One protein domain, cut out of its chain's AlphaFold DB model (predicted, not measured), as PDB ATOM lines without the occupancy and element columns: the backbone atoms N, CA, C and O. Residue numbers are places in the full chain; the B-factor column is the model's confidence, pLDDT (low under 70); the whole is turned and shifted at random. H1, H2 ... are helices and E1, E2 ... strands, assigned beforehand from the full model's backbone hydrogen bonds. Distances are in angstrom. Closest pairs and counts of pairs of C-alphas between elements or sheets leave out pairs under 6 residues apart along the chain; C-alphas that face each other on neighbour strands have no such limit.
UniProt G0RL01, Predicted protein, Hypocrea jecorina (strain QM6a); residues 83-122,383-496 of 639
ATOM      1  N   PRO A  83      58.919 107.453  27.550       96.50
ATOM      2  CA  PRO A  83      58.250 107.981  28.729       96.50
ATOM      3  C   PRO A  83      59.151 108.986  29.443       96.50
ATOM      4  O   PRO A  83      60.338 108.729  29.636       96.50
ATOM      5  N   THR A  84      58.598 110.136  29.820       96.62
ATOM      6  CA  THR A  84      59.377 111.232  30.412       96.62
ATOM      7  C   THR A  84      58.618 111.850  31.582       96.62
ATOM      8  O   THR A  84      57.493 112.313  31.409       96.62
ATOM      9  N   LEU A  85      59.221 111.911  32.772       96.88
ATOM     10  CA  LEU A  85      58.698 112.747  33.857       96.88
ATOM     11  C   LEU A  85      59.361 114.124  33.782       96.88
ATOM     12  O   LEU A  85      60.576 114.246  33.931       96.88
ATOM     13  N   ARG A  86      58.555 115.161  33.555       95.50
ATOM     14  CA  ARG A  86      58.994 116.561  33.536       95.50
ATOM     15  C   ARG A  86      58.787 117.168  34.920       95.50
ATOM     16  O   ARG A  86      57.658 117.184  35.408       95.50
ATOM     17  N   ILE A  87      59.855 117.659  35.541       95.50
ATOM     18  CA  ILE A  87      59.845 118.222  36.896       95.50
ATOM     19  C   ILE A  87      60.359 119.659  36.835       95.50
ATOM     20  O   ILE A  87      61.459 119.897  36.343       95.50
ATOM     21  N   CYS A  88      59.585 120.620  37.336       93.50
ATOM     22  CA  CYS A  88      59.954 122.036  37.307       93.50
ATOM     23  C   CYS A  88      60.137 122.594  38.719       93.50
ATOM     24  O   CYS A  88      59.195 122.604  39.517       93.50
ATOM     25  N   PHE A  89      61.334 123.117  38.992       92.31
ATOM     26  CA  PHE A  89      61.666 123.805  40.239       92.31
ATOM     27  C   PHE A  89      61.685 125.326  40.006       92.31
ATOM     28  O   PHE A  89      62.398 125.793  39.113       92.31
ATOM     29  N   PRO A  90      60.924 126.127  40.770       89.44
ATOM     30  CA  PRO A  90      60.944 127.582  40.655       89.44
ATOM     31  C   PRO A  90      62.266 128.169  41.175       89.44
ATOM     32  O   PRO A  90      62.700 127.867  42.284       89.44
ATOM     33  N   LEU A  91      62.890 129.045  40.385       85.69
ATOM     34  CA  LEU A  91      64.152 129.713  40.716       85.69
ATOM     35  C   LEU A  91      63.935 131.110  41.303       85.69
ATOM     36  O   LEU A  91      64.556 131.470  42.305       85.69
ATOM     37  N   LYS A  92      63.103 131.937  40.649       75.75
ATOM     38  CA  LYS A  92      62.934 133.349  41.022       75.75
ATOM     39  C   LYS A  92      61.640 133.987  40.494       75.75
ATOM     40  O   LYS A  92      61.279 133.820  39.331       75.75
ATOM     41  N   ILE A  93      61.017 134.819  41.335       67.19
ATOM     42  CA  ILE A  93      59.958 135.763  40.938       67.19
ATOM     43  C   ILE A  93      60.599 137.026  40.350       67.19
ATOM     44  O   ILE A  93      61.347 137.717  41.052       67.19
ATOM     45  N   GLN A  94      60.225 137.414  39.128       63.69
ATOM     46  CA  GLN A  94      60.330 138.817  38.719       63.69
ATOM     47  C   GLN A  94      59.069 139.560  39.182       63.69
ATOM     48  O   GLN A  94      57.963 139.278  38.725       63.69
ATOM     49  N   ARG A  95      59.208 140.461  40.166       54.16
ATOM     50  CA  ARG A  95      58.073 141.191  40.761       54.16
ATOM     51  C   ARG A  95      57.685 142.382  39.880       54.16
ATOM     52  O   ARG A  95      58.491 143.287  39.697       54.16
ATOM     53  N   GLY A  96      56.446 142.392  39.396       63.66
ATOM     54  CA  GLY A  96      55.870 143.431  38.538       63.66
ATOM     55  C   GLY A  96      54.443 143.068  38.111       63.66
ATOM     56  O   GLY A  96      53.936 142.010  38.487       63.66
ATOM     57  N   GLU A  97      53.790 143.923  37.326       55.25
ATOM     58  CA  GLU A  97      52.435 143.660  36.809       55.25
ATOM     59  C   GLU A  97      52.435 142.505  35.795       55.25
ATOM     60  O   GLU A  97      51.581 141.623  35.844       55.25
ATOM     61  N   SER A  98      53.474 142.431  34.961       60.94
ATOM     62  CA  SER A  98      53.811 141.279  34.122       60.94
ATOM     63  C   SER A  98      54.660 140.249  34.885       60.94
ATOM     64  O   SER A  98      55.716 139.849  34.403       60.94
ATOM     65  N   SER A  99      54.294 139.869  36.111       62.47
ATOM     66  CA  SER A  99      55.152 138.977  36.907       62.47
ATOM     67  C   SER A  99      55.115 137.534  36.398       62.47
ATOM     68  O   SER A  99      54.066 136.892  36.350       62.47
ATOM     69  N   TRP A 100      56.295 137.022  36.044       72.50
ATOM     70  CA  TRP A 100      56.522 135.645  35.615       72.50
ATOM     71  C   TRP A 100      57.476 134.915  36.564       72.50
ATOM     72  O   TRP A 100      58.250 135.531  37.309       72.50
ATOM     73  N   TRP A 101      57.429 133.585  36.506       76.25
ATOM     74  CA  TRP A 101      58.382 132.714  37.181       76.25
ATOM     75  C   TRP A 101      59.455 132.212  36.227       76.25
ATOM     76  O   TRP A 101      59.151 131.619  35.190       76.25
ATOM     77  N   GLU A 102      60.702 132.400  36.645       86.19
ATOM     78  CA  GLU A 102      61.858 131.665  36.142       86.19
ATOM     79  C   GLU A 102      61.872 130.281  36.813       86.19
ATOM     80  O   GLU A 102      61.861 130.210  38.048       86.19
ATOM     81  N   TYR A 103      61.898 129.196  36.038       88.50
ATOM     82  CA  TYR A 103      62.056 127.824  36.546       88.50
ATOM     83  C   TYR A 103      63.264 127.111  35.917       88.50
ATOM     84  O   TYR A 103      63.861 127.591  34.948       88.50
ATOM     85  N   GLU A 104      63.621 125.963  36.493       92.25
ATOM     86  CA  GLU A 104      64.576 124.998  35.946       92.25
ATOM     87  C   GLU A 104      63.857 123.660  35.703       92.25
ATOM     88  O   GLU A 104      63.168 123.156  36.596       92.25
ATOM     89  N   GLU A 105      63.951 123.129  34.478       94.00
ATOM     90  CA  GLU A 105      63.309 121.870  34.070       94.00
ATOM     91  C   GLU A 105      64.284 120.697  34.206       94.00
ATOM     92  O   GLU A 105      65.389 120.738  33.667       94.00
ATOM     93  N   PHE A 106      63.839 119.633  34.865       95.50
ATOM     94  CA  PHE A 106      64.524 118.351  34.978       95.50
ATOM     95  C   PHE A 106      63.653 117.308  34.267       95.50
ATOM     96  O   PHE A 106      62.471 117.157  34.585       95.50
ATOM     97  N   ARG A 107      64.208 116.612  33.274       95.94
ATOM     98  CA  ARG A 107      63.523 115.579  32.487       95.94
ATOM     99  C   ARG A 107      64.102 114.222  32.827       95.94
ATOM    100  O   ARG A 107      65.263 113.956  32.535       95.94
ATOM    101  N   ILE A 108      63.284 113.377  33.436       97.25
ATOM    102  CA  ILE A 108      63.633 111.997  33.751       97.25
ATOM    103  C   ILE A 108      63.102 111.128  32.611       97.25
ATOM    104  O   ILE A 108      61.899 110.873  32.542       97.25
ATOM    105  N   GLU A 109      63.976 110.742  31.685       96.69
ATOM    106  CA  GLU A 109      63.653 109.829  30.589       96.69
ATOM    107  C   GLU A 109      63.751 108.379  31.067       96.69
ATOM    108  O   GLU A 109      64.747 107.973  31.665       96.69
ATOM    109  N   PHE A 110      62.737 107.577  30.761       96.38
ATOM    110  CA  PHE A 110      62.729 106.139  31.011       96.38
ATOM    111  C   PHE A 110      62.946 105.407  29.688       96.38
ATOM    112  O   PHE A 110      62.483 105.853  28.635       96.38
ATOM    113  N   ARG A 111      63.632 104.260  29.736       94.12
ATOM    114  CA  ARG A 111      63.931 103.444  28.548       94.12
ATOM    115  C   ARG A 111      62.674 103.060  27.764       94.12
ATOM    116  O   ARG A 111      62.680 103.088  26.537       94.12
ATOM    117  N   ASP A 112      61.630 102.658  28.482       94.25
ATOM    118  CA  ASP A 112      60.391 102.126  27.932       94.25
ATOM    119  C   ASP A 112      59.234 102.243  28.943       94.25
ATOM    120  O   ASP A 112      59.407 102.623  30.107       94.25
ATOM    121  N   ARG A 113      58.019 101.930  28.477       94.69
ATOM    122  CA  ARG A 113      56.781 102.039  29.261       94.69
ATOM    123  C   ARG A 113      56.723 101.068  30.446       94.69
ATOM    124  O   ARG A 113      56.076 101.396  31.437       94.69
ATOM    125  N   LEU A 114      57.371  99.905  30.372       94.00
ATOM    126  CA  LEU A 114      57.395  98.945  31.479       94.00
ATOM    127  C   LEU A 114      58.294  99.479  32.598       94.00
ATOM    128  O   LEU A 114      57.880  99.492  33.752       94.00
ATOM    129  N   MET A 115      59.456 100.036  32.253       93.81
ATOM    130  CA  MET A 115      60.344 100.702  33.207       93.81
ATOM    131  C   MET A 115      59.661 101.882  33.923       93.81
ATOM    132  O   MET A 115      59.787 102.003  35.140       93.81
ATOM    133  N   TRP A 116      58.877 102.703  33.208       95.69
ATOM    134  CA  TRP A 116      58.036 103.755  33.811       95.69
ATOM    135  C   TRP A 116      57.051 103.194  34.849       95.69
ATOM    136  O   TRP A 116      56.932 103.724  35.954       95.69
ATOM    137  N   ARG A 117      56.334 102.114  34.513       95.56
ATOM    138  CA  ARG A 117      55.330 101.531  35.415       95.56
ATOM    139  C   ARG A 117      55.971 100.829  36.613       95.56
ATOM    140  O   ARG A 117      55.476 100.998  37.728       95.56
ATOM    141  N   GLN A 118      57.106 100.158  36.412       93.62
ATOM    142  CA  GLN A 118      57.877  99.508  37.468       93.62
ATOM    143  C   GLN A 118      58.453 100.527  38.461       93.62
ATOM    144  O   GLN A 118      58.347 100.316  39.669       93.62
ATOM    145  N   ALA A 119      59.008 101.644  37.972       93.75
ATOM    146  CA  ALA A 119      59.582 102.711  38.800       93.75
ATOM    147  C   ALA A 119      58.583 103.296  39.813       93.75
ATOM    148  O   ALA A 119      58.973 103.682  40.912       93.75
ATOM    149  N   PHE A 120      57.296 103.332  39.453       94.94
ATOM    150  CA  PHE A 120      56.229 103.953  40.245       94.94
ATOM    151  C   PHE A 120      55.154 102.967  40.747       94.94
ATOM    152  O   PHE A 120      54.100 103.388  41.226       94.94
ATOM    153  N   GLY A 121      55.379 101.652  40.633       93.19
ATOM    154  CA  GLY A 121      54.449 100.618  41.113       93.19
ATOM    155  C   GLY A 121      53.084 100.588  40.404       93.19
ATOM    156  O   GLY A 121      52.077 100.194  41.001       93.19
ATOM    157  N   LEU A 122      53.017 101.021  39.140       92.94
ATOM    158  CA  LEU A 122      51.765 101.126  38.380       92.94
ATOM    159  C   LEU A 122      51.257  99.768  37.870       92.94
ATOM    160  O   LEU A 122      50.064  99.628  37.607       92.94
ATOM    161  N   PRO A 383      39.135 118.677  31.593       44.16
ATOM    162  CA  PRO A 383      40.546 119.013  31.744       44.16
ATOM    163  C   PRO A 383      40.871 119.924  32.942       44.16
ATOM    164  O   PRO A 383      40.181 120.904  33.219       44.16
ATOM    165  N   GLY A 384      42.009 119.663  33.590       51.00
ATOM    166  CA  GLY A 384      42.717 120.667  34.401       51.00
ATOM    167  C   GLY A 384      42.599 120.522  35.920       51.00
ATOM    168  O   GLY A 384      42.890 121.475  36.645       51.00
ATOM    169  N   ARG A 385      42.216 119.346  36.441       63.81
ATOM    170  CA  ARG A 385      42.324 119.062  37.885       63.81
ATOM    171  C   ARG A 385      43.795 119.044  38.326       63.81
ATOM    172  O   ARG A 385      44.486 118.040  38.169       63.81
ATOM    173  N   ARG A 386      44.249 120.137  38.950       73.69
ATOM    174  CA  ARG A 386      45.526 120.223  39.681       73.69
ATOM    175  C   ARG A 386      45.551 119.198  40.817       73.69
ATOM    176  O   ARG A 386      44.974 119.426  41.880       73.69
ATOM    177  N   CYS A 387      46.248 118.087  40.605       84.62
ATOM    178  CA  CYS A 387      46.553 117.120  41.655       84.62
ATOM    179  C   CYS A 387      47.707 117.683  42.495       84.62
ATOM    180  O   CYS A 387      48.852 117.690  42.051       84.62
ATOM    181  N   ARG A 388      47.401 118.208  43.688       87.50
ATOM    182  CA  ARG A 388      48.418 118.514  44.705       87.50
ATOM    183  C   ARG A 388      48.762 117.243  45.466       87.50
ATOM    184  O   ARG A 388      47.847 116.551  45.903       87.50
ATOM    185  N   ILE A 389      50.048 117.031  45.706       91.19
ATOM    186  CA  ILE A 389      50.556 115.982  46.589       91.19
ATOM    187  C   ILE A 389      51.195 116.621  47.829       91.19
ATOM    188  O   ILE A 389      51.679 117.758  47.795       91.19
ATOM    189  N   SER A 390      51.130 115.925  48.958       91.06
ATOM    190  CA  SER A 390      51.741 116.370  50.215       91.06
ATOM    191  C   SER A 390      53.273 116.370  50.141       91.06
ATOM    192  O   SER A 390      53.865 115.746  49.262       91.06
ATOM    193  N   GLY A 391      53.938 117.044  51.087       91.06
ATOM    194  CA  GLY A 391      55.407 117.023  51.172       91.06
ATOM    195  C   GLY A 391      55.974 115.613  51.380       91.06
ATOM    196  O   GLY A 391      57.004 115.285  50.805       91.06
ATOM    197  N   GLN A 392      55.257 114.740  52.102       92.88
ATOM    198  CA  GLN A 392      55.643 113.335  52.273       92.88
ATOM    199  C   GLN A 392      55.463 112.519  50.985       92.88
ATOM    200  O   GLN A 392      56.322 111.715  50.645       92.88
ATOM    201  N   GLU A 393      54.372 112.726  50.245       93.75
ATOM    202  CA  GLU A 393      54.186 112.090  48.934       93.75
ATOM    203  C   GLU A 393      55.237 112.556  47.919       93.75
ATOM    204  O   GLU A 393      55.719 111.747  47.129       93.75
ATOM    205  N   TRP A 394      55.622 113.837  47.962       94.69
ATOM    206  CA  TRP A 394      56.726 114.366  47.162       94.69
ATOM    207  C   TRP A 394      58.073 113.763  47.578       94.69
ATOM    208  O   TRP A 394      58.810 113.327  46.702       94.69
ATOM    209  N   ALA A 395      58.371 113.658  48.877       94.56
ATOM    210  CA  ALA A 395      59.585 113.007  49.373       94.56
ATOM    211  C   ALA A 395      59.687 111.549  48.890       94.56
ATOM    212  O   ALA A 395      60.685 111.172  48.283       94.56
ATOM    213  N   ASN A 396      58.618 110.762  49.061       94.81
ATOM    214  CA  ASN A 396      58.567 109.372  48.605       94.81
ATOM    215  C   ASN A 396      58.799 109.266  47.085       94.81
ATOM    216  O   ASN A 396      59.646 108.497  46.638       94.81
ATOM    217  N   LEU A 397      58.089 110.081  46.293       95.88
ATOM    218  CA  LEU A 397      58.228 110.110  44.834       95.88
ATOM    219  C   LEU A 397      59.638 110.541  44.400       95.88
ATOM    220  O   LEU A 397      60.196 109.967  43.466       95.88
ATOM    221  N   ARG A 398      60.230 111.528  45.080       95.50
ATOM    222  CA  ARG A 398      61.608 111.975  44.848       95.50
ATOM    223  C   ARG A 398      62.600 110.848  45.122       95.50
ATOM    224  O   ARG A 398      63.509 110.657  44.322       95.50
ATOM    225  N   ASP A 399      62.428 110.102  46.206       95.25
ATOM    226  CA  ASP A 399      63.327 109.004  46.558       95.25
ATOM    227  C   ASP A 399      63.197 107.819  45.587       95.25
ATOM    228  O   ASP A 399      64.197 107.167  45.292       95.25
ATOM    229  N   ASP A 400      62.007 107.561  45.034       95.06
ATOM    230  CA  ASP A 400      61.803 106.568  43.967       95.06
ATOM    231  C   ASP A 400      62.424 107.014  42.626       95.06
ATOM    232  O   ASP A 400      63.016 106.199  41.912       95.06
ATOM    233  N   ILE A 401      62.378 108.316  42.307       95.69
ATOM    234  CA  ILE A 401      63.101 108.900  41.165       95.69
ATOM    235  C   ILE A 401      64.614 108.742  41.364       95.69
ATOM    236  O   ILE A 401      65.272 108.106  40.542       95.69
ATOM    237  N   VAL A 402      65.159 109.282  42.459       95.19
ATOM    238  CA  VAL A 402      66.606 109.347  42.725       95.19
ATOM    239  C   VAL A 402      67.240 107.956  42.783       95.19
ATOM    240  O   VAL A 402      68.309 107.763  42.213       95.19
ATOM    241  N   ARG A 403      66.561 106.958  43.364       94.06
ATOM    242  CA  ARG A 403      67.054 105.568  43.472       94.06
ATOM    243  C   ARG A 403      67.337 104.890  42.124       94.06
ATOM    244  O   ARG A 403      68.061 103.897  42.100       94.06
ATOM    245  N   GLY A 404      66.760 105.384  41.027       93.25
ATOM    246  CA  GLY A 404      67.037 104.902  39.670       93.25
ATOM    247  C   GLY A 404      67.891 105.841  38.815       93.25
ATOM    248  O   GLY A 404      68.140 105.519  37.654       93.25
ATOM    249  N   LEU A 405      68.349 106.979  39.343       94.62
ATOM    250  CA  LEU A 405      69.332 107.822  38.661       94.62
ATOM    251  C   LEU A 405      70.743 107.230  38.802       94.62
ATOM    252  O   LEU A 405      71.026 106.441  39.702       94.62
ATOM    253  N   SER A 406      71.653 107.620  37.908       93.56
ATOM    254  CA  SER A 406      73.084 107.362  38.099       93.56
ATOM    255  C   SER A 406      73.646 108.227  39.231       93.56
ATOM    256  O   SER A 406      73.119 109.303  39.511       93.56
ATOM    257  N   ALA A 407      74.756 107.813  39.849       91.44
ATOM    258  CA  ALA A 407      75.367 108.580  40.944       91.44
ATOM    259  C   ALA A 407      75.764 110.020  40.536       91.44
ATOM    260  O   ALA A 407      75.716 110.940  41.352       91.44
ATOM    261  N   ASP A 408      76.120 110.231  39.263       93.81
ATOM    262  CA  ASP A 408      76.433 111.563  38.727       93.81
ATOM    263  C   ASP A 408      75.162 112.414  38.531       93.81
ATOM    264  O   ASP A 408      75.192 113.629  38.711       93.81
ATOM    265  N   ALA A 409      74.036 111.778  38.185       94.00
ATOM    266  CA  ALA A 409      72.732 112.419  38.036       94.00
ATOM    267  C   ALA A 409      72.086 112.748  39.394       94.00
ATOM    268  O   ALA A 409      71.557 113.844  39.566       94.00
ATOM    269  N   GLU A 410      72.184 111.848  40.379       93.75
ATOM    270  CA  GLU A 410      71.768 112.093  41.767       93.75
ATOM    271  C   GLU A 410      72.457 113.338  42.345       93.75
ATOM    272  O   GLU A 410      71.796 114.190  42.934       93.75
ATOM    273  N   ALA A 411      73.766 113.492  42.112       93.25
ATOM    274  CA  ALA A 411      74.546 114.638  42.583       93.25
ATOM    275  C   ALA A 411      74.161 115.986  41.929       93.25
ATOM    276  O   ALA A 411      74.522 117.044  42.451       93.25
ATOM    277  N   LEU A 412      73.446 115.959  40.799       93.88
ATOM    278  CA  LEU A 412      72.918 117.139  40.102       93.88
ATOM    279  C   LEU A 412      71.430 117.391  40.397       93.88
ATOM    280  O   LEU A 412      70.952 118.513  40.214       93.88
ATOM    281  N   PHE A 413      70.692 116.378  40.859       93.50
ATOM    282  CA  PHE A 413      69.261 116.490  41.121       93.50
ATOM    283  C   PHE A 413      68.980 117.326  42.391       93.50
ATOM    284  O   PHE A 413      69.674 117.161  43.399       93.50
ATOM    285  N   PRO A 414      67.965 118.216  42.411       91.62
ATOM    286  CA  PRO A 414      67.766 119.133  43.530       91.62
ATOM    287  C   PRO A 414      67.545 118.435  44.877       91.62
ATOM    288  O   PRO A 414      66.878 117.398  44.991       91.62
ATOM    289  N   PHE A 415      68.110 119.032  45.927       88.94
ATOM    290  CA  PHE A 415      67.975 118.545  47.295       88.94
ATOM    291  C   PHE A 415      66.549 118.755  47.824       88.94
ATOM    292  O   PHE A 415      65.875 119.736  47.500       88.94
ATOM    293  N   PHE A 416      66.087 117.815  48.645       88.81
ATOM    294  CA  PHE A 416      64.813 117.929  49.350       88.81
ATOM    295  C   PHE A 416      64.916 118.933  50.510       88.81
ATOM    296  O   PHE A 416      65.964 119.043  51.149       88.81
ATOM    297  N   THR A 417      63.821 119.633  50.796       88.69
ATOM    298  CA  THR A 417      63.622 120.460  51.993       88.69
ATOM    299  C   THR A 417      62.182 120.293  52.475       88.69
ATOM    300  O   THR A 417      61.274 120.161  51.657       88.69
ATOM    301  N   ASP A 418      61.964 120.303  53.792       86.88
ATOM    302  CA  ASP A 418      60.675 119.934  54.411       86.88
ATOM    303  C   ASP A 418      59.504 120.879  54.062       86.88
ATOM    304  O   ASP A 418      58.337 120.548  54.281       86.88
ATOM    305  N   ASP A 419      59.801 122.063  53.519       88.19
ATOM    306  CA  ASP A 419      58.817 123.024  53.021       88.19
ATOM    307  C   ASP A 419      58.312 122.702  51.601       88.19
ATOM    308  O   ASP A 419      57.254 123.204  51.204       88.19
ATOM    309  N   GLN A 420      59.018 121.842  50.853       91.56
ATOM    310  CA  GLN A 420      58.633 121.444  49.502       91.56
ATOM    311  C   GLN A 420      57.342 120.628  49.496       91.56
ATOM    312  O   GLN A 420      57.154 119.644  50.215       91.56
ATOM    313  N   ARG A 421      56.463 121.005  48.577       91.25
ATOM    314  CA  ARG A 421      55.290 120.244  48.143       91.25
ATOM    315  C   ARG A 421      55.352 120.138  46.629       91.25
ATOM    316  O   ARG A 421      56.176 120.799  46.003       91.25
ATOM    317  N   ALA A 422      54.465 119.368  46.014       92.62
ATOM    318  CA  ALA A 422      54.381 119.371  44.561       92.62
ATOM    319  C   ALA A 422      52.938 119.300  44.061       92.62
ATOM    320  O   ALA A 422      52.010 118.928  44.786       92.62
ATOM    321  N   ALA A 423      52.749 119.676  42.804       91.75
ATOM    322  CA  ALA A 423      51.491 119.535  42.102       91.75
ATOM    323  C   ALA A 423      51.728 119.093  40.661       91.75
ATOM    324  O   ALA A 423      52.541 119.677  39.947       91.75
ATOM    325  N   PHE A 424      50.962 118.104  40.213       91.31
ATOM    326  CA  PHE A 424      50.843 117.802  38.797       91.31
ATOM    327  C   PHE A 424      49.949 118.863  38.147       91.31
ATOM    328  O   PHE A 424      48.798 119.071  38.553       91.31
ATOM    329  N   LEU A 425      50.515 119.558  37.165       89.06
ATOM    330  CA  LEU A 425      49.919 120.675  36.446       89.06
ATOM    331  C   LEU A 425      49.912 120.367  34.952       89.06
ATOM    332  O   LEU A 425      50.940 119.981  34.395       89.06
ATOM    333  N   ARG A 426      48.772 120.607  34.296       88.38
ATOM    334  CA  ARG A 426      48.692 120.544  32.837       88.38
ATOM    335  C   ARG A 426      49.312 121.804  32.235       88.38
ATOM    336  O   ARG A 426      49.034 122.918  32.694       88.38
ATOM    337  N   VAL A 427      50.133 121.631  31.208       86.94
ATOM    338  CA  VAL A 427      50.866 122.696  30.528       86.94
ATOM    339  C   VAL A 427      50.527 122.727  29.044       86.94
ATOM    340  O   VAL A 427      50.602 121.729  28.340       86.94
ATOM    341  N   GLU A 428      50.183 123.910  28.549       86.12
ATOM    342  CA  GLU A 428      50.120 124.194  27.121       86.12
ATOM    343  C   GLU A 428      51.482 124.781  26.721       86.12
ATOM    344  O   GLU A 428      51.765 125.958  26.981       86.12
ATOM    345  N   GLN A 429      52.355 123.955  26.138       80.62
ATOM    346  CA  GLN A 429      53.625 124.424  25.579       80.62
ATOM    347  C   GLN A 429      53.335 125.257  24.325       80.62
ATOM    348  O   GLN A 429      52.737 124.756  23.375       80.62
ATOM    349  N   LYS A 430      53.730 126.534  24.334       80.38
ATOM    350  CA  LYS A 430      53.447 127.468  23.230       80.38
ATOM    351  C   LYS A 430      54.658 127.732  22.354       80.38
ATOM    352  O   LYS A 430      54.530 127.785  21.137       80.38
ATOM    353  N   GLU A 431      55.813 127.905  22.983       74.81
ATOM    354  CA  GLU A 431      57.082 128.211  22.326       74.81
ATOM    355  C   GLU A 431      58.203 127.454  23.051       74.81
ATOM    356  O   GLU A 431      57.987 126.825  24.094       74.81
ATOM    357  N   GLU A 432      59.410 127.486  22.500       71.62
ATOM    358  CA  GLU A 432      60.560 126.791  23.072       71.62
ATOM    359  C   GLU A 432      60.951 127.420  24.424       71.62
ATOM    360  O   GLU A 432      61.343 128.581  24.499       71.62
ATOM    361  N   GLY A 433      60.755 126.667  25.512       70.62
ATOM    362  CA  GLY A 433      60.958 127.131  26.893       70.62
ATOM    363  C   GLY A 433      59.756 127.811  27.575       70.62
ATOM    364  O   GLY A 433      59.773 127.980  28.800       70.62
ATOM    365  N   ASN A 434      58.688 128.126  26.831       77.25
ATOM    366  CA  ASN A 434      57.528 128.876  27.328       77.25
ATOM    367  C   ASN A 434      56.287 127.977  27.430       77.25
ATOM    368  O   ASN A 434      55.772 127.498  26.412       77.25
ATOM    369  N   PHE A 435      55.741 127.805  28.642       78.00
ATOM    370  CA  PHE A 435      54.451 127.133  28.822       78.00
ATOM    371  C   PHE A 435      53.431 127.954  29.621       78.00
ATOM    372  O   PHE A 435      53.726 128.594  30.634       78.00
ATOM    373  N   LYS A 436      52.178 127.903  29.153       81.06
ATOM    374  CA  LYS A 436      51.004 128.373  29.891       81.06
ATOM    375  C   LYS A 436      50.545 127.231  30.788       81.06
ATOM    376  O   LYS A 436      50.212 126.160  30.286       81.06
ATOM    377  N   VAL A 437      50.483 127.448  32.100       76.62
ATOM    378  CA  VAL A 437      49.882 126.450  32.994       76.62
ATOM    379  C   VAL A 437      48.370 126.599  32.956       76.62
ATOM    380  O   VAL A 437      47.826 127.677  33.214       76.62
ATOM    381  N   GLU A 438      47.682 125.492  32.705       70.50
ATOM    382  CA  GLU A 438      46.234 125.418  32.831       70.50
ATOM    383  C   GLU A 438      45.862 125.239  34.304       70.50
ATOM    384  O   GLU A 438      45.610 124.140  34.796       70.50
ATOM    385  N   TYR A 439      45.822 126.364  35.024       67.19
ATOM    386  CA  TYR A 439      45.115 126.458  36.298       67.19
ATOM    387  C   TYR A 439      43.621 126.287  36.019       67.19
ATOM    388  O   TYR A 439      42.904 127.273  35.849       67.19
ATOM    389  N   GLY A 440      43.169 125.034  35.940       60.06
ATOM    390  CA  GLY A 440      41.754 124.713  35.854       60.06
ATOM    391  C   GLY A 440      41.021 125.370  37.017       60.06
ATOM    392  O   GLY A 440      41.400 125.199  38.178       60.06
ATOM    393  N   GLU A 441      39.976 126.136  36.705       47.50
ATOM    394  CA  GLU A 441      39.110 126.813  37.675       47.50
ATOM    395  C   GLU A 441      38.147 125.785  38.301       47.50
ATOM    396  O   GLU A 441      36.926 125.834  38.176       47.50
ATOM    397  N   GLY A 442      38.753 124.757  38.900       46.56
ATOM    398  CA  GLY A 442      38.150 123.484  39.264       46.56
ATOM    399  C   GLY A 442      38.299 123.220  40.753       46.56
ATOM    400  O   GLY A 442      39.344 122.771  41.218       46.56
ATOM    401  N   VAL A 443      37.213 123.512  41.466       41.03
ATOM    402  CA  VAL A 443      36.890 123.195  42.867       41.03
ATOM    403  C   VAL A 443      37.770 122.108  43.502       41.03
ATOM    404  O   VAL A 443      37.843 120.980  43.006       41.03
ATOM    405  N   THR A 444      38.314 122.389  44.691       44.28
ATOM    406  CA  THR A 444      38.960 121.399  45.576       44.28
ATOM    407  C   THR A 444      37.944 120.439  46.212       44.28
ATOM    408  O   THR A 444      37.869 120.305  47.432       44.28
ATOM    409  N   VAL A 445      37.150 119.754  45.384       40.09
ATOM    410  CA  VAL A 445      36.466 118.521  45.780       40.09
ATOM    411  C   VAL A 445      37.559 117.498  46.053       40.09
ATOM    412  O   VAL A 445      38.376 117.249  45.163       40.09
ATOM    413  N   GLY A 446      37.569 116.926  47.260       42.97
ATOM    414  CA  GLY A 446      38.567 115.963  47.738       42.97
ATOM    415  C   GLY A 446      38.513 114.607  47.032       42.97
ATOM    416  O   GLY A 446      38.255 113.589  47.663       42.97
ATOM    417  N   GLY A 447      38.737 114.594  45.718       46.41
ATOM    418  CA  GLY A 447      39.022 113.380  44.968       46.41
ATOM    419  C   GLY A 447      40.378 112.835  45.405       46.41
ATOM    420  O   GLY A 447      41.365 113.570  45.396       46.41
ATOM    421  N   VAL A 448      40.417 111.559  45.786       53.47
ATOM    422  CA  VAL A 448      41.594 110.874  46.355       53.47
ATOM    423  C   VAL A 448      42.583 110.459  45.249       53.47
ATOM    424  O   VAL A 448      43.124 109.357  45.236       53.47
ATOM    425  N   GLY A 449      42.803 111.356  44.287       62.91
ATOM    426  CA  GLY A 449      43.761 111.192  43.200       62.91
ATOM    427  C   GLY A 449      45.166 111.505  43.684       62.91
ATOM    428  O   GLY A 449      45.691 112.576  43.387       62.91
ATOM    429  N   GLY A 450      45.741 110.593  44.472       84.06
ATOM    430  CA  GLY A 450      47.134 110.669  44.922       84.06
ATOM    431  C   GLY A 450      48.132 110.451  43.780       84.06
ATOM    432  O   GLY A 450      47.746 110.250  42.624       84.06
ATOM    433  N   VAL A 451      49.428 110.436  44.120       91.81
ATOM    434  CA  VAL A 451      50.563 110.305  43.177       91.81
ATOM    435  C   VAL A 451      50.311 109.283  42.057       91.81
ATOM    436  O   VAL A 451      50.500 109.602  40.884       91.81
ATOM    437  N   LYS A 452      49.827 108.080  42.398       92.31
ATOM    438  CA  LYS A 452      49.597 106.984  41.441       92.31
ATOM    439  C   LYS A 452      48.616 107.355  40.322       92.31
ATOM    440  O   LYS A 452      48.944 107.194  39.151       92.31
ATOM    441  N   GLU A 453      47.446 107.902  40.665       90.75
ATOM    442  CA  GLU A 453      46.418 108.272  39.675       90.75
ATOM    443  C   GLU A 453      46.910 109.406  38.763       90.75
ATOM    444  O   GLU A 453      46.551 109.472  37.586       90.75
ATOM    445  N   ALA A 454      47.765 110.291  39.290       91.69
ATOM    446  CA  ALA A 454      48.395 111.333  38.497       91.69
ATOM    447  C   ALA A 454      49.415 110.773  37.501       91.69
ATOM    448  O   ALA A 454      49.337 111.116  36.326       91.69
ATOM    449  N   LEU A 455      50.303 109.866  37.911       94.44
ATOM    450  CA  LEU A 455      51.267 109.225  37.005       94.44
ATOM    451  C   LEU A 455      50.565 108.370  35.933       94.44
ATOM    452  O   LEU A 455      50.912 108.449  34.756       94.44
ATOM    453  N   GLU A 456      49.493 107.660  36.296       93.50
ATOM    454  CA  GLU A 456      48.604 106.977  35.344       93.50
ATOM    455  C   GLU A 456      47.854 107.953  34.412       93.50
ATOM    456  O   GLU A 456      47.386 107.556  33.344       93.50
ATOM    457  N   ARG A 457      47.708 109.235  34.781       91.12
ATOM    458  CA  ARG A 457      47.164 110.297  33.913       91.12
ATOM    459  C   ARG A 457      48.207 110.799  32.916       91.12
ATOM    460  O   ARG A 457      47.868 110.917  31.743       91.12
ATOM    461  N   ILE A 458      49.458 110.998  33.350       93.19
ATOM    462  CA  ILE A 458      50.586 111.348  32.465       93.19
ATOM    463  C   ILE A 458      50.784 110.258  31.402       93.19
ATOM    464  O   ILE A 458      50.884 110.560  30.213       93.19
ATOM    465  N   GLU A 459      50.771 108.987  31.815       94.00
ATOM    466  CA  GLU A 459      50.887 107.830  30.918       94.00
ATOM    467  C   GLU A 459      49.768 107.808  29.861       94.00
ATOM    468  O   GLU A 459      50.034 107.621  28.676       94.00
ATOM    469  N   ARG A 460      48.516 108.079  30.259       92.19
ATOM    470  CA  ARG A 460      47.366 108.188  29.339       92.19
ATOM    471  C   ARG A 460      47.424 109.401  28.398       92.19
ATOM    472  O   ARG A 460      46.643 109.448  27.452       92.19
ATOM    473  N   ARG A 461      48.310 110.370  28.651       89.81
ATOM    474  CA  ARG A 461      48.539 111.567  27.820       89.81
ATOM    475  C   ARG A 461      49.927 111.576  27.158       89.81
ATOM    476  O   ARG A 461      50.437 112.639  26.817       89.81
ATOM    477  N   ASN A 462      50.546 110.403  26.984       93.12
ATOM    478  CA  ASN A 462      51.829 110.219  26.292       93.12
ATOM    479  C   ASN A 462      52.977 111.117  26.809       93.12
ATOM    480  O   ASN A 462      53.884 111.459  26.049       93.12
ATOM    481  N   TRP A 463      52.959 111.487  28.095       92.75
ATOM    482  CA  TRP A 463      54.042 112.233  28.756       92.75
ATOM    483  C   TRP A 463      54.342 113.641  28.193       92.75
ATOM    484  O   TRP A 463      55.424 114.182  28.423       92.75
ATOM    485  N   GLU A 464      53.406 114.257  27.461       87.38
ATOM    486  CA  GLU A 464      53.617 115.575  26.829       87.38
ATOM    487  C   GLU A 464      53.047 116.733  27.667       87.38
ATOM    488  O   GLU A 464      53.751 117.696  27.988       87.38
ATOM    489  N   ASP A 465      51.770 116.586  28.031       87.62
ATOM    490  CA  ASP A 465      50.861 117.628  28.529       87.62
ATOM    491  C   ASP A 465      50.997 117.966  30.023       87.62
ATOM    492  O   ASP A 465      50.424 118.956  30.473       87.62
ATOM    493  N   ASP A 466      51.677 117.142  30.819       91.44
ATOM    494  CA  ASP A 466      51.700 117.252  32.284       91.44
ATOM    495  C   ASP A 466      53.122 117.431  32.828       91.44
ATOM    496  O   ASP A 466      54.073 116.775  32.399       91.44
ATOM    497  N   VAL A 467      53.246 118.304  33.827       91.88
ATOM    498  CA  VAL A 467      54.491 118.633  34.532       91.88
ATOM    499  C   VAL A 467      54.270 118.489  36.035       91.88
ATOM    500  O   VAL A 467      53.265 118.955  36.575       91.88
ATOM    501  N   LEU A 468      55.232 117.884  36.727       94.25
ATOM    502  CA  LEU A 468      55.314 117.903  38.182       94.25
ATOM    503  C   LEU A 468      56.008 119.196  38.627       94.25
ATOM    504  O   LEU A 468      57.215 119.361  38.470       94.25
ATOM    505  N   PHE A 469      55.246 120.134  39.168       92.38
ATOM    506  CA  PHE A 469      55.766 121.414  39.630       92.38
ATOM    507  C   PHE A 469      55.990 121.403  41.146       92.38
ATOM    508  O   PHE A 469      55.090 121.017  41.894       92.38
ATOM    509  N   VAL A 470      57.166 121.846  41.599       92.94
ATOM    510  CA  VAL A 470      57.547 121.860  43.022       92.94
ATOM    511  C   VAL A 470      57.232 123.227  43.646       92.94
ATOM    512  O   VAL A 470      57.710 124.263  43.194       92.94
ATOM    513  N   GLU A 471      56.410 123.236  44.694       89.56
ATOM    514  CA  GLU A 471      55.965 124.420  45.438       89.56
ATOM    515  C   GLU A 471      56.736 124.537  46.768       89.56
ATOM    516  O   GLU A 471      56.522 123.730  47.671       89.56
ATOM    517  N   PHE A 472      57.575 125.568  46.914       86.88
ATOM    518  CA  PHE A 472      58.111 126.034  48.210       86.88
ATOM    519  C   PHE A 472      57.111 126.977  48.907       86.88
ATOM    520  O   PHE A 472      56.193 127.488  48.254       86.88
ATOM    521  N   GLU A 473      57.305 127.287  50.193       80.19
ATOM    522  CA  GLU A 473      56.361 128.116  50.973       80.19
ATOM    523  C   GLU A 473      56.094 129.510  50.358       80.19
ATOM    524  O   GLU A 473      54.939 129.933  50.269       80.19
ATOM    525  N   ASP A 474      57.132 130.175  49.836       74.94
ATOM    526  CA  ASP A 474      57.059 131.497  49.182       74.94
ATOM    527  C   ASP A 474      56.422 131.477  47.765       74.94
ATOM    528  O   ASP A 474      56.343 132.514  47.095       74.94
ATOM    529  N   THR A 475      55.963 130.322  47.264       74.50
ATOM    530  CA  THR A 475      55.463 130.195  45.881       74.50
ATOM    531  C   THR A 475      54.023 130.731  45.746       74.50
ATOM    532  O   THR A 475      53.087 130.154  46.313       74.50
ATOM    533  N   PRO A 476      53.775 131.812  44.972       65.56
ATOM    534  CA  PRO A 476      52.452 132.403  44.825       65.56
ATOM    535  C   PRO A 476      51.540 131.466  44.031       65.56
ATOM    536  O   PRO A 476      51.859 131.000  42.938       65.56
ATOM    537  N   ARG A 477      50.354 131.203  44.580       66.38
ATOM    538  CA  ARG A 477      49.485 130.092  44.153       66.38
ATOM    539  C   ARG A 477      48.660 130.369  42.887       66.38
ATOM    540  O   ARG A 477      47.842 129.524  42.524       66.38
ATOM    541  N   THR A 478      48.840 131.538  42.267       64.31
ATOM    542  CA  THR A 478      47.933 132.161  41.285       64.31
ATOM    543  C   THR A 478      48.703 132.865  40.152       64.31
ATOM    544  O   THR A 478      48.601 134.081  39.992       64.31
ATOM    545  N   MET A 479      49.497 132.125  39.368       63.88
ATOM    546  CA  MET A 479      50.280 132.667  38.240       63.88
ATOM    547  C   MET A 479      50.172 131.791  36.988       63.88
ATOM    548  O   MET A 479      50.464 130.600  37.028       63.88
ATOM    549  N   ARG A 480      49.763 132.391  35.862       66.75
ATOM    550  CA  ARG A 480      49.382 131.675  34.625       66.75
ATOM    551  C   ARG A 480      50.556 131.310  33.697       66.75
ATOM    552  O   ARG A 480      50.379 130.457  32.831       66.75
ATOM    553  N   TRP A 481      51.725 131.929  33.873       74.62
ATOM    554  CA  TRP A 481      52.835 131.888  32.911       74.62
ATOM    555  C   TRP A 481      54.179 131.570  33.565       74.62
ATOM    556  O   TRP A 481      54.512 132.120  34.616       74.62
ATOM    557  N   TRP A 482      54.934 130.685  32.914       77.56
ATOM    558  CA  TRP A 482      56.156 130.076  33.429       77.56
ATOM    559  C   TRP A 482      57.179 129.977  32.292       77.56
ATOM    560  O   TRP A 482      56.842 129.535  31.191       77.56
ATOM    561  N   TYR A 483      58.424 130.376  32.565       80.75
ATOM    562  CA  TYR A 483      59.505 130.468  31.578       80.75
ATOM    563  C   TYR A 483      60.750 129.739  32.095       80.75
ATOM    564  O   TYR A 483      61.202 130.008  33.213       80.75
ATOM    565  N   THR A 484      61.324 128.829  31.301       79.25
ATOM    566  CA  THR A 484      62.648 128.285  31.642       79.25
ATOM    567  C   THR A 484      63.711 129.348  31.381       79.25
ATOM    568  O   THR A 484      63.607 130.137  30.444       79.25
ATOM    569  N   THR A 485      64.762 129.360  32.197       69.62
ATOM    570  CA  THR A 485      65.961 130.187  31.947       69.62
ATOM    571  C   THR A 485      67.117 129.390  31.342       69.62
ATOM    572  O   THR A 485      68.198 129.938  31.128       69.62
ATOM    573  N   ARG A 486      66.915 128.086  31.124       81.06
ATOM    574  CA  ARG A 486      67.943 127.103  30.758       81.06
ATOM    575  C   ARG A 486      67.374 126.025  29.845       81.06
ATOM    576  O   ARG A 486      66.172 125.755  29.861       81.06
ATOM    577  N   GLU A 487      68.257 125.361  29.112       87.19
ATOM    578  CA  GLU A 487      67.942 124.070  28.502       87.19
ATOM    579  C   GLU A 487      67.546 123.063  29.606       87.19
ATOM    580  O   GLU A 487      68.170 123.062  30.672       87.19
ATOM    581  N   PRO A 488      66.504 122.234  29.400       90.88
ATOM    582  CA  PRO A 488      66.105 121.209  30.361       90.88
ATOM    583  C   PRO A 488      67.237 120.222  30.655       90.88
ATOM    584  O   PRO A 488      67.814 119.645  29.733       90.88
ATOM    585  N   GLN A 489      67.519 119.977  31.933       94.00
ATOM    586  CA  GLN A 489      68.494 118.969  32.338       94.00
ATOM    587  C   GLN A 489      67.883 117.573  32.140       94.00
ATOM    588  O   GLN A 489      66.889 117.240  32.786       94.00
ATOM    589  N   VAL A 490      68.438 116.772  31.227       95.50
ATOM    590  CA  VAL A 490      67.936 115.426  30.895       95.50
ATOM    591  C   VAL A 490      68.737 114.355  31.635       95.50
ATOM    592  O   VAL A 490      69.966 114.379  31.626       95.50
ATOM    593  N   PHE A 491      68.037 113.396  32.239       95.94
ATOM    594  CA  PHE A 491      68.609 112.274  32.980       95.94
ATOM    595  C   PHE A 491      67.934 110.970  32.557       95.94
ATOM    596  O   PHE A 491      66.707 110.895  32.518       95.94
ATOM    597  N   GLU A 492      68.722 109.929  32.287       95.56
ATOM    598  CA  GLU A 492      68.193 108.594  31.999       95.56
ATOM    599  C   GLU A 492      68.002 107.795  33.297       95.56
ATOM    600  O   GLU A 492      68.957 107.528  34.033       95.56
ATOM    601  N   TRP A 493      66.761 107.400  33.575       95.19
ATOM    602  CA  TRP A 493      66.407 106.531  34.694       95.19
ATOM    603  C   TRP A 493      66.691 105.069  34.342       95.19
ATOM    604  O   TRP A 493      66.403 104.603  33.239       95.19
ATOM    605  N   GLY A 494      67.264 104.332  35.288       89.00
ATOM    606  CA  GLY A 494      67.619 102.922  35.150       89.00
ATOM    607  C   GLY A 494      68.913 102.650  34.371       89.00
ATOM    608  O   GLY A 494      69.272 101.487  34.197       89.00
ATOM    609  N   ALA A 495      69.645 103.684  33.939       79.00
ATOM    610  CA  ALA A 495      70.852 103.539  33.118       79.00
ATOM    611  C   ALA A 495      71.970 102.700  33.781       79.00
ATOM    612  O   ALA A 495      72.686 101.975  33.091       79.00
ATOM    613  N   GLU A 496      72.104 102.728  35.115       64.19
ATOM    614  CA  GLU A 496      73.110 101.916  35.830       64.19
ATOM    615  C   GLU A 496      72.720 100.436  36.022       64.19
ATOM    616  O   GLU A 496      73.557  99.647  36.461       64.19
TER     617      GLU A 496
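This is residues 83 to 122 and 383 to 496 of the 639 residues of the protein "Predicted protein" of Hypocrea jecorina (strain QM6a) (UniProt G0RL01). The core is a closed barrel of six strands, running round as E1, E2, E7, E5, E4, E6 and back to E1, with the helices H1, H2 and H4 on its outside. The short strand E3 adds to E4 and E8 adds to E2 beyond the ring, while the loop of the long E1 and E2 hairpin and the last printed residue lie at opposite ends of the longest axis. The printed part has 154 residues with four named helices and eight named strands, in the order E1 E2 H1 E3 H2 H3 E4 E5 H4 E6 E7 E8, and its class is mixed, helices and strands. The barrel's strand pairing is mixed, parallel and antiparallel. The whole is compact, with a radius of gyration of the C-alphas of 15.0 A and spans of 47 by 34 by 32 A.

E1, residues 84 to 93, begins with C-alpha 84 at (59.377, 111.232, 30.412) and is 26.7 A long. E2, residues 101 to 110, returns over 27.6 A, and H1 is residues 113 to 119, 10.0 A. After the cut come E3, residues 387 to 389, and H2, residues 391 to 402, 16.0 A, with C-alpha 391 at (55.407, 117.023, 51.172). H3 is residues 407 to 410. E4, residues 421 to 431, is 27.1 A long and bends by 64 degrees at residue 428. E5 is residues 434 to 437, H4 residues 451 to 460, 14.4 A, and E6 residues 466 to 471, 15.6 A. E7 is residues 481 to 484 and E8 residues 489 to 493, 12.8 A, ending with C-alpha 493 at (66.407, 106.531, 34.694).

E1 and E2 form an antiparallel hairpin, with N 87 and O 106 at 2.8 A. On the other side of E1 is E6, parallel, with N 468 and O 86 at 2.8 A. The pairing of E2 is staggered: E7 is its parallel neighbour beside residues 101 to 104, with N 103 and O 483 at 3.0 A, and E8 beside residues 106 to 110, with N 109 and O 491 at 2.9 A. E7 is antiparallel to E5, with N 482 and O 435 at 3.3 A. E4 and E5 form a hairpin, with N 428 and O 436 at 2.8 A. E4 is also antiparallel to E6, with N 423 and O 469 at 2.8 A, and to E3, with N 389 and O 422 at 2.9 A. H4 lies over E4 and E6 at a height over the sheet of 9.2 A, along the strands, at 1 degrees to E6 on the local plane. H2 lies over E6 and, only just, E4, with 3 of its C-alphas on E4, at a height of 8.5 A. H1 lies over E2 at a height of 8.3 A and runs only just across the strands, at 60.3 degrees to E2 on the local plane. H3 is on the barrel, and its closest C-alpha to E8 is that of Ala 409, 6.5 A from that of Phe 491. H2 and H4 are close but not clearly touching, the closest C-alphas, of Glu 393 and Val 451, being 7.0 A apart. In H1, H2 and H4 every O i to N i+4 pair is within hydrogen-bond range, and H3 is too short for such a pair.

The C-alphas farthest apart, of Glu 97 and Glu 496, are 46.6 A from each other. Residues 123 to 382 are not printed, and C-alphas 122 and 383 are 22.1 A apart across the cut. The link from E5 to H4, residues 438 to 450, is long. The mean pLDDT of the printed part is 83.6; residues 93 to 99, 383 to 385, 439 to 449, 476 to 480, 485 and 496 are under 70.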